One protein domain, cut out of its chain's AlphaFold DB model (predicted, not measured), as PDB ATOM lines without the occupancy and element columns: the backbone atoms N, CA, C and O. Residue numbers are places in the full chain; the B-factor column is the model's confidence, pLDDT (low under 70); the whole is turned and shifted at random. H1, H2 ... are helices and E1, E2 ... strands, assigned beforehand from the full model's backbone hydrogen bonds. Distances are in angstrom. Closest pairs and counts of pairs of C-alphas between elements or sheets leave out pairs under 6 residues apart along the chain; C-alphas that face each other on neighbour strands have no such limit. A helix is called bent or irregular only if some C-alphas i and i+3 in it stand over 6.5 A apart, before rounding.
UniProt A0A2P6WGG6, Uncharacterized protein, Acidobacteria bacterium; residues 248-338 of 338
ATOM      1  N   THR A 248     200.946 138.803 167.533       92.38
ATOM      2  CA  THR A 248     201.680 137.906 168.435       92.38
ATOM      3  C   THR A 248     201.685 138.415 169.862       92.38
ATOM      4  O   THR A 248     201.882 139.606 170.057       92.38
ATOM      5  N   VAL A 249     201.612 137.498 170.824       87.00
ATOM      6  CA  VAL A 249     201.753 137.760 172.264       87.00
ATOM      7  C   VAL A 249     202.991 137.059 172.812       87.00
ATOM      8  O   VAL A 249     203.399 136.016 172.285       87.00
ATOM      9  N   ARG A 250     203.608 137.626 173.850       86.94
ATOM     10  CA  ARG A 250     204.676 136.969 174.612       86.94
ATOM     11  C   ARG A 250     204.070 136.244 175.810       86.94
ATOM     12  O   ARG A 250     203.206 136.781 176.485       86.94
ATOM     13  N   LEU A 251     204.468 134.990 175.998       84.69
ATOM     14  CA  LEU A 251     204.089 134.168 177.144       84.69
ATOM     15  C   LEU A 251     205.321 133.380 177.582       84.69
ATOM     16  O   LEU A 251     205.866 132.606 176.778       84.69
ATOM     17  N   THR A 252     205.755 133.513 178.835       83.94
ATOM     18  CA  THR A 252     206.983 132.884 179.360       83.94
ATOM     19  C   THR A 252     208.206 133.169 178.474       83.94
ATOM     20  O   THR A 252     208.934 132.249 178.087       83.94
ATOM     21  N   GLY A 253     208.355 134.419 178.020       82.31
ATOM     22  CA  GLY A 253     209.461 134.849 177.152       82.31
ATOM     23  C   GLY A 253     209.435 134.314 175.708       82.31
ATOM     24  O   GLY A 253     210.335 134.604 174.917       82.31
ATOM     25  N   LYS A 254     208.408 133.546 175.308       86.12
ATOM     26  CA  LYS A 254     208.245 133.033 173.934       86.12
ATOM     27  C   LYS A 254     207.113 133.746 173.207       86.12
ATOM     28  O   LYS A 254     206.064 134.005 173.782       86.12
ATOM     29  N   ARG A 255     207.305 134.013 171.912       90.69
ATOM     30  CA  ARG A 255     206.284 134.628 171.053       90.69
ATOM     31  C   ARG A 255     205.335 133.570 170.499       90.69
ATOM     32  O   ARG A 255     205.775 132.620 169.856       90.69
ATOM     33  N   TYR A 256     204.039 133.783 170.686       91.12
ATOM     34  CA  TYR A 256     202.968 132.965 170.128       91.12
ATOM     35  C   TYR A 256     202.108 133.811 169.202       91.12
ATOM     36  O   TYR A 256     201.843 134.978 169.481       91.12
ATOM     37  N   ARG A 257     201.650 133.230 168.093       93.56
ATOM     38  CA  ARG A 257     200.666 133.884 167.228       93.56
ATOM     39  C   ARG A 257     199.314 133.881 167.937       93.56
ATOM     40  O   ARG A 257     198.889 132.819 168.386       93.56
ATOM     41  N   ARG A 258     198.661 135.041 168.021       93.75
ATOM     42  CA  ARG A 258     197.298 135.145 168.560       93.75
ATOM     43  C   ARG A 258     196.329 134.332 167.708       93.75
ATOM     44  O   ARG A 258     196.547 134.154 166.503       93.75
ATOM     45  N   VAL A 259     195.279 133.829 168.345       93.00
ATOM     46  CA  VAL A 259     194.257 133.012 167.688       93.00
ATOM     47  C   VAL A 259     193.172 133.929 167.137       93.00
ATOM     48  O   VAL A 259     192.738 134.860 167.807       93.00
ATOM     49  N   ARG A 260     192.783 133.701 165.883       95.50
ATOM     50  CA  ARG A 260     191.725 134.469 165.219       95.50
ATOM     51  C   ARG A 260     190.359 133.942 165.630       95.50
ATOM     52  O   ARG A 260     190.220 132.743 165.863       95.50
ATOM     53  N   TYR A 261     189.364 134.819 165.633       94.19
ATOM     54  CA  TYR A 261     187.983 134.444 165.873       94.19
ATOM     55  C   TYR A 261     187.503 133.419 164.838       94.19
ATOM     56  O   TYR A 261     187.692 133.580 163.633       94.19
ATOM     57  N   GLY A 262     186.930 132.325 165.315       91.06
ATOM     58  CA  GLY A 262     186.583 131.121 164.570       91.06
ATOM     59  C   GLY A 262     187.640 130.010 164.570       91.06
ATOM     60  O   GLY A 262     187.269 128.842 164.417       91.06
ATOM     61  N   ASP A 263     188.923 130.322 164.772       90.56
ATOM     62  CA  ASP A 263     190.014 129.335 164.803       90.56
ATOM     63  C   ASP A 263     190.260 128.743 166.208       90.56
ATOM     64  O   ASP A 263     191.025 127.782 166.344       90.56
ATOM     65  N   GLU A 264     189.594 129.251 167.250       86.62
ATOM     66  CA  GLU A 264     189.786 128.863 168.658       86.62
ATOM     67  C   GLU A 264     189.546 127.379 168.909       86.62
ATOM     68  O   GLU A 264     190.225 126.754 169.732       86.62
ATOM     69  N   ILE A 265     188.655 126.771 168.126       79.38
ATOM     70  CA  ILE A 265     188.351 125.344 168.212       79.38
ATOM     71  C   ILE A 265     189.565 124.450 167.923       79.38
ATOM     72  O   ILE A 265     189.616 123.310 168.384       79.38
ATOM     73  N   ARG A 266     190.562 124.960 167.185       77.06
ATOM     74  CA  ARG A 266     191.830 124.260 166.910       77.06
ATOM     75  C   ARG A 266     192.779 124.285 168.107       77.06
ATOM     76  O   ARG A 266     193.712 123.483 168.173       77.06
ATOM     77  N   THR A 267     192.565 125.217 169.028       73.00
ATOM     78  CA  THR A 267     193.370 125.412 170.238       73.00
ATOM     79  C   THR A 267     192.709 124.859 171.501       73.00
ATOM     80  O   THR A 267     193.427 124.541 172.450       73.00
ATOM     81  N   TRP A 268     191.389 124.644 171.499       69.88
ATOM     82  CA  TRP A 268     190.665 123.970 172.582       69.88
ATOM     83  C   TRP A 268     191.011 122.483 172.738       69.88
ATOM     84  O   TRP A 268     190.984 121.719 171.770       69.88
ATOM     85  N   PRO A 269     191.098 122.019 173.994       60.88
ATOM     86  CA  PRO A 269     192.205 122.219 174.922       60.88
ATOM     87  C   PRO A 269     193.366 121.253 174.613       60.88
ATOM     88  O   PRO A 269     193.151 120.066 174.368       60.88
ATOM     89  N   LYS A 270     194.617 121.735 174.708       56.78
ATOM     90  CA  LYS A 270     195.829 120.880 174.675       56.78
ATOM     91  C   LYS A 270     196.313 120.452 176.066       56.78
ATOM     92  O   LYS A 270     197.039 119.468 176.179       56.78
ATOM     93  N   ARG A 271     195.919 121.164 177.127       50.22
ATOM     94  CA  ARG A 271     196.124 120.791 178.537       50.22
ATOM     95  C   ARG A 271     194.871 121.171 179.321       50.22
ATOM     96  O   ARG A 271     194.452 122.318 179.295       50.22
ATOM     97  N   SER A 272     194.258 120.178 179.948       48.66
ATOM     98  CA  SER A 272     192.975 120.254 180.642       48.66
ATOM     99  C   SER A 272     193.076 120.953 181.999       48.66
ATOM    100  O   SER A 272     193.727 120.432 182.904       48.66
ATOM    101  N   CYS A 273     192.324 122.030 182.197       44.59
ATOM    102  CA  CYS A 273     191.463 122.117 183.374       44.59
ATOM    103  C   CYS A 273     190.328 121.099 183.145       44.59
ATOM    104  O   CYS A 273     189.608 121.162 182.148       44.59
ATOM    105  N   ALA A 274     190.244 120.069 183.987       45.72
ATOM    106  CA  ALA A 274     189.365 118.913 183.774       45.72
ATOM    107  C   ALA A 274     187.858 119.259 183.798       45.72
ATOM    108  O   ALA A 274     187.047 118.482 183.300       45.72
ATOM    109  N   GLU A 275     187.485 120.433 184.309       48.66
ATOM    110  CA  GLU A 275     186.090 120.880 184.435       48.66
ATOM    111  C   GLU A 275     185.502 121.447 183.129       48.66
ATOM    112  O   GLU A 275     184.293 121.411 182.918       48.66
ATOM    113  N   ASP A 276     186.342 121.852 182.175       54.03
ATOM    114  CA  ASP A 276     185.901 122.539 180.955       54.03
ATOM    115  C   ASP A 276     185.568 121.598 179.780       54.03
ATOM    116  O   ASP A 276     184.993 121.993 178.763       54.03
ATOM    117  N   THR A 277     185.901 120.308 179.880       55.62
ATOM    118  CA  THR A 277     185.904 119.415 178.703       55.62
ATOM    119  C   THR A 277     184.498 119.041 178.209       55.62
ATOM    120  O   THR A 277     184.327 118.722 177.032       55.62
ATOM    121  N   ALA A 278     183.485 119.073 179.081       58.22
ATOM    122  CA  ALA A 278     182.097 118.775 178.717       58.22
ATOM    123  C   ALA A 278     181.423 119.951 177.987       58.22
ATOM    124  O   ALA A 278     180.801 119.743 176.946       58.22
ATOM    125  N   ARG A 279     181.634 121.184 178.474       60.88
ATOM    126  CA  ARG A 279     181.130 122.425 177.862       60.88
ATOM    127  C   ARG A 279     181.691 122.628 176.451       60.88
ATOM    128  O   ARG A 279     180.950 122.947 175.528       60.88
ATOM    129  N   TRP A 280     182.981 122.362 176.243       61.19
ATOM    130  CA  TRP A 280     183.597 122.499 174.915       61.19
ATOM    131  C   TRP A 280     183.168 121.416 173.916       61.19
ATOM    132  O   TRP A 280     183.160 121.655 172.707       61.19
ATOM    133  N   LYS A 281     182.794 120.220 174.393       64.06
ATOM    134  CA  LYS A 281     182.285 119.147 173.523       64.06
ATOM    135  C   LYS A 281     180.910 119.475 172.942       64.06
ATOM    136  O   LYS A 281     180.704 119.174 171.770       64.06
ATOM    137  N   SER A 282     180.010 120.099 173.707       67.12
ATOM    138  CA  SER A 282     178.713 120.555 173.182       67.12
ATOM    139  C   SER A 282     178.879 121.751 172.240       67.12
ATOM    140  O   SER A 282     178.343 121.738 171.134       67.12
ATOM    141  N   LEU A 283     179.731 122.718 172.603       68.50
ATOM    142  CA  LEU A 283     180.011 123.904 171.784       68.50
ATOM    143  C   LEU A 283     180.608 123.579 170.409       68.50
ATOM    144  O   LEU A 283     180.410 124.340 169.470       68.50
ATOM    145  N   ARG A 284     181.303 122.445 170.244       72.00
ATOM    146  CA  ARG A 284     181.881 122.042 168.948       72.00
ATOM    147  C   ARG A 284     180.825 121.847 167.851       72.00
ATOM    148  O   ARG A 284     181.141 122.086 166.689       72.00
ATOM    149  N   GLY A 285     179.611 121.420 168.204       76.06
ATOM    150  CA  GLY A 285     178.504 121.280 167.249       76.06
ATOM    151  C   GLY A 285     177.865 122.619 166.869       76.06
ATOM    152  O   GLY A 285     177.502 122.817 165.716       76.06
ATOM    153  N   GLU A 286     177.792 123.547 167.823       82.50
ATOM    154  CA  GLU A 286     177.176 124.876 167.670       82.50
ATOM    155  C   GLU A 286     178.163 125.936 167.147       82.50
ATOM    156  O   GLU A 286     177.766 127.022 166.731       82.50
ATOM    157  N   TRP A 287     179.461 125.620 167.121       81.94
ATOM    158  CA  TRP A 287     180.525 126.545 166.730       81.94
ATOM    159  C   TRP A 287     180.316 127.217 165.366       81.94
ATOM    160  O   TRP A 287     180.502 128.431 165.296       81.94
ATOM    161  N   PRO A 288     179.887 126.507 164.299       86.50
ATOM    162  CA  PRO A 288     179.602 127.147 163.015       86.50
ATOM    163  C   PRO A 288     178.518 128.227 163.104       86.50
ATOM    164  O   PRO A 288     178.599 129.233 162.402       86.50
ATOM    165  N   GLU A 289     177.518 128.048 163.971       87.12
ATOM    166  CA  GLU A 289     176.472 129.047 164.187       87.12
ATOM    167  C   GLU A 289     176.999 130.231 165.003       87.12
ATOM    168  O   GLU A 289     176.746 131.381 164.645       87.12
ATOM    169  N   ILE A 290     177.793 129.975 166.045       85.06
ATOM    170  CA  ILE A 290     178.390 131.026 166.884       85.06
ATOM    171  C   ILE A 290     179.270 131.960 166.042       85.06
ATOM    172  O   ILE A 290     179.097 133.177 166.079       85.06
ATOM    173  N   ILE A 291     180.163 131.394 165.225       90.12
ATOM    174  CA  ILE A 291     181.131 132.164 164.425       90.12
ATOM    175  C   ILE A 291     180.510 132.813 163.183       90.12
ATOM    176  O   ILE A 291     181.161 133.627 162.534       90.12
ATOM    177  N   SER A 292     179.255 132.477 162.853       89.06
ATOM    178  CA  SER A 292     178.492 133.152 161.792       89.06
ATOM    179  C   SER A 292     178.084 134.580 162.173       89.06
ATOM    180  O   SER A 292     177.702 135.370 161.308       89.06
ATOM    181  N   ARG A 293     178.164 134.920 163.465       89.00
ATOM    182  CA  ARG A 293     177.867 136.246 164.009       89.00
ATOM    183  C   ARG A 293     179.154 136.899 164.521       89.00
ATOM    184  O   ARG A 293     180.086 136.176 164.887       89.00
ATOM    185  N   PRO A 294     179.212 138.243 164.586       90.56
ATOM    186  CA  PRO A 294     180.303 138.931 165.266       90.56
ATOM    187  C   PRO A 294     180.493 138.387 166.685       90.56
ATOM    188  O   PRO A 294     179.521 137.974 167.324       90.56
ATOM    189  N   CYS A 295     181.732 138.402 167.177       90.69
ATOM    190  CA  CYS A 295     182.028 138.064 168.562       90.69
ATOM    191  C   CYS A 295     181.106 138.876 169.481       90.69
ATOM    192  O   CYS A 295     181.037 140.098 169.374       90.69
ATOM    193  N   HIS A 296     180.381 138.195 170.365       87.81
ATOM    194  CA  HIS A 296     179.381 138.848 171.210       87.81
ATOM    195  C   HIS A 296     179.990 139.782 172.260       87.81
ATOM    196  O   HIS A 296     179.266 140.609 172.805       87.81
ATOM    197  N   ASP A 297     181.285 139.632 172.534       85.88
ATOM    198  CA  ASP A 297     182.014 140.440 173.501       85.88
ATOM    199  C   ASP A 297     182.690 141.639 172.818       85.88
ATOM    200  O   ASP A 297     182.319 142.787 173.044       85.88
ATOM    201  N   CYS A 298     183.601 141.387 171.869       87.94
ATOM    202  CA  CYS A 298     184.383 142.461 171.244       87.94
ATOM    203  C   CYS A 298     183.936 142.881 169.827       87.94
ATOM    204  O   CYS A 298     184.472 143.841 169.271       87.94
ATOM    205  N   GLY A 299     182.967 142.193 169.216       89.56
ATOM    206  CA  GLY A 299     182.368 142.584 167.930       89.56
ATOM    207  C   GLY A 299     183.174 142.249 166.666       89.56
ATOM    208  O   GLY A 299     182.773 142.649 165.572       89.56
ATOM    209  N   VAL A 300     184.294 141.527 166.773       92.56
ATOM    210  CA  VAL A 300     185.114 141.132 165.609       92.56
ATOM    211  C   VAL A 300     184.465 140.012 164.788       92.56
ATOM    212  O   VAL A 300     183.673 139.221 165.303       92.56
ATOM    213  N   LEU A 301     184.789 139.936 163.499       92.88
ATOM    214  CA  LEU A 301     184.265 138.949 162.552       92.88
ATOM    215  C   LEU A 301     185.176 137.722 162.441       92.88
ATOM    216  O   LEU A 301     186.343 137.737 162.839       92.88
ATOM    217  N   GLN A 302     184.633 136.628 161.900       93.69
ATOM    218  CA  GLN A 302     185.396 135.399 161.696       93.69
ATOM    219  C   GLN A 302     186.672 135.679 160.886       93.69
ATOM    220  O   GLN A 302     186.639 136.299 159.824       93.69
ATOM    221  N   GLY A 303     187.802 135.186 161.384       93.25
ATOM    222  CA  GLY A 303     189.119 135.379 160.795       93.25
ATOM    223  C   GLY A 303     189.849 136.629 161.283       93.25
ATOM    224  O   GLY A 303     191.007 136.813 160.915       93.25
ATOM    225  N   GLU A 304     189.257 137.468 162.128       95.12
ATOM    226  CA  GLU A 304     189.915 138.641 162.716       95.12
ATOM    227  C   GLU A 304     190.495 138.326 164.099       95.12
ATOM    228  O   GLU A 304     190.156 137.321 164.718       95.12
ATOM    229  N   LEU A 305     191.434 139.143 164.575       95.62
ATOM    230  CA  LEU A 305     191.927 139.046 165.953       95.62
ATOM    231  C   LEU A 305     190.954 139.730 166.914       95.62
ATOM    232  O   LEU A 305     190.415 140.777 166.572       95.62
ATOM    233  N   HIS A 306     190.750 139.156 168.097       91.94
ATOM    234  CA  HIS A 306     189.942 139.768 169.157       91.94
ATOM    235  C   HIS A 306     190.555 141.070 169.669       91.94
ATOM    236  O   HIS A 306     191.773 141.253 169.600       91.94
ATOM    237  N   LEU A 307     189.725 141.954 170.225       88.06
ATOM    238  CA  LEU A 307     190.226 143.089 171.002       88.06
ATOM    239  C   LEU A 307     190.912 142.601 172.280       88.06
ATOM    240  O   LEU A 307     190.609 141.519 172.787       88.06
ATOM    241  N   TRP A 308     191.836 143.406 172.796       80.06
ATOM    242  CA  TRP A 308     192.449 143.139 174.091       80.06
ATOM    243  C   TRP A 308     191.389 143.099 175.193       80.06
ATOM    244  O   TRP A 308     190.482 143.924 175.226       80.06
ATOM    245  N   GLY A 309     191.503 142.110 176.078       81.62
ATOM    246  CA  GLY A 309     190.551 141.900 177.166       81.62
ATOM    247  C   GLY A 309     189.266 141.160 176.776       81.62
ATOM    248  O   GLY A 309     188.400 141.006 177.625       81.62
ATOM    249  N   CYS A 310     189.151 140.669 175.538       84.69
ATOM    250  CA  CYS A 310     188.007 139.867 175.111       84.69
ATOM    251  C   CYS A 310     187.951 138.508 175.840       84.69
ATOM    252  O   CYS A 310     188.892 137.711 175.765       84.69
ATOM    253  N   ASP A 311     186.813 138.192 176.455       80.81
ATOM    254  CA  ASP A 311     186.535 136.941 177.175       80.81
ATOM    255  C   ASP A 311     186.500 135.710 176.254       80.81
ATOM    256  O   ASP A 311     186.655 134.565 176.701       80.81
ATOM    257  N   MET A 312     186.293 135.941 174.956       86.19
ATOM    258  CA  MET A 312     186.317 134.910 173.918       86.19
ATOM    259  C   MET A 312     187.721 134.652 173.366       86.19
ATOM    260  O   MET A 312     187.924 133.638 172.693       86.19
ATOM    261  N   GLU A 313     188.701 135.522 173.639       89.38
ATOM    262  CA  GLU A 313     190.065 135.295 173.174       89.38
ATOM    263  C   GLU A 313     190.702 134.122 173.929       89.38
ATOM    264  O   GLU A 313     190.761 134.088 175.160       89.38
ATOM    265  N   VAL A 314     191.232 133.152 173.181       89.12
ATOM    266  CA  VAL A 314     191.903 131.982 173.755       89.12
ATOM    267  C   VAL A 314     193.419 132.136 173.758       89.12
ATOM    268  O   VAL A 314     194.044 132.581 172.794       89.12
ATOM    269  N   CYS A 315     194.038 131.686 174.845       88.56
ATOM    270  CA  CYS A 315     195.476 131.644 174.996       88.56
ATOM    271  C   CYS A 315     196.086 130.713 173.938       88.56
ATOM    272  O   CYS A 315     195.808 129.509 173.947       88.56
ATOM    273  N   PRO A 316     197.001 131.204 173.083       89.81
ATOM    274  CA  PRO A 316     197.572 130.392 172.010       89.81
ATOM    275  C   PRO A 316     198.465 129.245 172.513       89.81
ATOM    276  O   PRO A 316     198.808 128.345 171.744       89.81
ATOM    277  N   ARG A 317     198.851 129.256 173.798       86.94
ATOM    278  CA  ARG A 317     199.688 128.223 174.420       86.94
ATOM    279  C   ARG A 317     198.869 127.074 175.015       86.94
ATOM    280  O   ARG A 317     199.166 125.918 174.723       86.94
ATOM    281  N   CYS A 318     197.885 127.371 175.866       84.25
ATOM    282  CA  CYS A 318     197.117 126.346 176.588       84.25
ATOM    283  C   CYS A 318     195.699 126.120 176.039       84.25
ATOM    284  O   CYS A 318     195.140 125.047 176.267       84.25
ATOM    285  N   GLY A 319     195.142 127.084 175.298       81.69
ATOM    286  CA  GLY A 319     193.771 127.046 174.786       81.69
ATOM    287  C   GLY A 319     192.687 127.458 175.789       81.69
ATOM    288  O   GLY A 319     191.516 127.386 175.436       81.69
ATOM    289  N   GLY A 320     193.044 127.861 177.015       82.56
ATOM    290  CA  GLY A 320     192.116 128.490 177.970       82.56
ATOM    291  C   GLY A 320     191.837 129.958 177.624       82.56
ATOM    292  O   GLY A 320     192.419 130.469 176.673       82.56
ATOM    293  N   GLN A 321     190.992 130.652 178.389       83.81
ATOM    294  CA  GLN A 321     190.749 132.091 178.193       83.81
ATOM    295  C   GLN A 321     192.032 132.900 178.396       83.81
ATOM    296  O   GLN A 321     192.756 132.682 179.366       83.81
ATOM    297  N   TYR A 322     192.335 133.809 177.470       84.25
ATOM    298  CA  TYR A 322     193.590 134.555 177.461       84.25
ATOM    299  C   TYR A 322     193.672 135.582 178.597       84.25
ATOM    300  O   TYR A 322     194.670 135.587 179.319       84.25
ATOM    301  N   ILE A 323     192.610 136.372 178.808       80.00
ATOM    302  CA  ILE A 323     192.542 137.420 179.842       80.00
ATOM    303  C   ILE A 323     192.840 136.887 181.254       80.00
ATOM    304  O   ILE A 323     193.592 137.503 182.004       80.00
ATOM    305  N   CYS A 324     192.341 135.695 181.583       74.88
ATOM    306  CA  CYS A 324     192.507 135.062 182.896       74.88
ATOM    307  C   CYS A 324     193.595 133.971 182.915       74.88
ATOM    308  O   CYS A 324     193.604 133.118 183.804       74.88
ATOM    309  N   CYS A 325     194.507 133.939 181.934       78.88
ATOM    310  CA  CYS A 325     195.485 132.856 181.806       78.88
ATOM    311  C   CYS A 325     196.660 132.980 182.793       78.88
ATOM    312  O   CYS A 325     197.799 133.255 182.410       78.88
ATOM    313  N   THR A 326     196.404 132.680 184.065       71.62
ATOM    314  CA  THR A 326     197.408 132.685 185.147       71.62
ATOM    315  C   THR A 326     198.493 131.620 184.981       71.62
ATOM    316  O   THR A 326     199.573 131.727 185.544       71.62
ATOM    317  N   THR A 327     198.233 130.569 184.198       74.06
ATOM    318  CA  THR A 327     199.191 129.466 183.996       74.06
ATOM    319  C   THR A 327     200.274 129.794 182.963       74.06
ATOM    320  O   THR A 327     201.335 129.168 182.959       74.06
ATOM    321  N   CYS A 328     199.994 130.704 182.022       79.00
ATOM    322  CA  CYS A 328     200.911 130.998 180.917       79.00
ATOM    323  C   CYS A 328     201.494 132.408 180.938       79.00
ATOM    324  O   CYS A 328     202.505 132.588 180.259       79.00
ATOM    325  N   ARG A 329     200.885 133.353 181.662       70.75
ATOM    326  CA  ARG A 329     201.456 134.675 181.933       70.75
ATOM    327  C   ARG A 329     202.407 134.605 183.127       70.75
ATOM    328  O   ARG A 329     202.136 133.886 184.086       70.75
ATOM    329  N   THR A 330     203.523 135.315 183.044       65.00
ATOM    330  CA  THR A 330     204.474 135.527 184.146       65.00
ATOM    331  C   THR A 330     204.592 137.018 184.441       65.00
ATOM    332  O   THR A 330     204.330 137.815 183.552       65.00
ATOM    333  N   GLU A 331     205.011 137.396 185.653       56.16
ATOM    334  CA  GLU A 331     205.178 138.810 186.055       56.16
ATOM    335  C   GLU A 331     206.138 139.586 185.126       56.16
ATOM    336  O   GLU A 331     206.003 140.791 184.958       56.16
ATOM    337  N   GLU A 332     207.075 138.895 184.464       54.75
ATOM    338  CA  GLU A 332     207.959 139.472 183.440       54.75
ATOM    339  C   GLU A 332     207.245 139.768 182.108       54.75
ATOM    340  O   GLU A 332     207.675 140.655 181.376       54.75
ATOM    341  N   ASP A 333     206.161 139.052 181.783       54.94
ATOM    342  CA  ASP A 333     205.377 139.289 180.564       54.94
ATOM    343  C   ASP A 333     204.497 140.560 180.682       54.94
ATOM    344  O   ASP A 333     204.073 141.079 179.652       54.94
ATOM    345  N   ASP A 334     204.261 141.074 181.901       50.72
ATOM    346  CA  ASP A 334     203.472 142.292 182.175       50.72
ATOM    347  C   ASP A 334     204.342 143.578 182.236       50.72
ATOM    348  O   ASP A 334     203.818 144.690 182.245       50.72
ATOM    349  N   LEU A 335     205.680 143.452 182.264       45.94
ATOM    350  CA  LEU A 335     206.636 144.574 182.394       45.94
ATOM    351  C   LEU A 335     207.118 145.159 181.050       45.94
ATOM    352  O   LEU A 335     207.795 146.183 181.041       45.94
ATOM    353  N   ASP A 336     206.764 144.539 179.919       41.38
ATOM    354  CA  ASP A 336     207.029 145.064 178.565       41.38
ATOM    355  C   ASP A 336     205.976 146.127 178.129       41.38
ATOM    356  O   ASP A 336     206.054 146.641 177.012       41.38
ATOM    357  N   GLU A 337     204.999 146.466 178.989       42.25
ATOM    358  CA  GLU A 337     203.912 147.440 178.736       42.25
ATOM    359  C   GLU A 337     204.117 148.830 179.398       42.25
ATOM    360  O   GLU A 337     203.213 149.664 179.338       42.25
ATOM    361  N   SER A 338     205.277 149.116 180.017       31.27
ATOM    362  CA  SER A 338     205.547 150.398 180.713       31.27
ATOM    363  C   SER A 338     206.397 151.403 179.939       31.27
ATOM    364  O   SER A 338     207.508 151.002 179.514       31.27
TER     365      SER A 338
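Overview. This is residues 248 to 338 of the 338 residues of an uncharacterized protein of Acidobacteria bacterium (UniProt A0A2P6WGG6). There is little regular structure here: a core of winding loop, with a small two-strand hairpin, E1 and E2, toward one end of the longest axis and one helix, H1, at the other. The last residues run out at the hairpin's end. The printed part has 91 residues, with 22 in named elements in the order E1, E2, H1; the class is mixed, and the sheet E1 - E2 is antiparallel. It is compact, with a radius of gyration of the C-alphas of 13.4 A, and spans 39 by 29 by 17 A.

Along the chain. Find C-alpha 248 at (201.680, 137.906, 168.435), where E1, residues 248 to 251, begins; E2 is residues 254 to 257. H1, residues 277 to 290, runs 18.2 A to C-alpha 290 at (178.390, 131.026, 166.884). It is irregular: C-alphas 285 and 288 are 7.3 A apart.

Arrangement. E1 and E2 form a hairpin at 144 degrees; look for N 249 and O 256, 2.9 A apart. E1 and H1 are apart. In H1, 6 of 10 O i to N i+4 pairs are within hydrogen-bond range.

Size, cuts and confidence. The farthest C-alphas, of Gly 285 and Ser 338, are 42.0 A apart. The printed part has no cut. The link from E2 to H1 is long, and residues 291 to 338 hold no named element. Confidence is low, with pLDDT under 70, at residues 268 to 283 and 330 to 338.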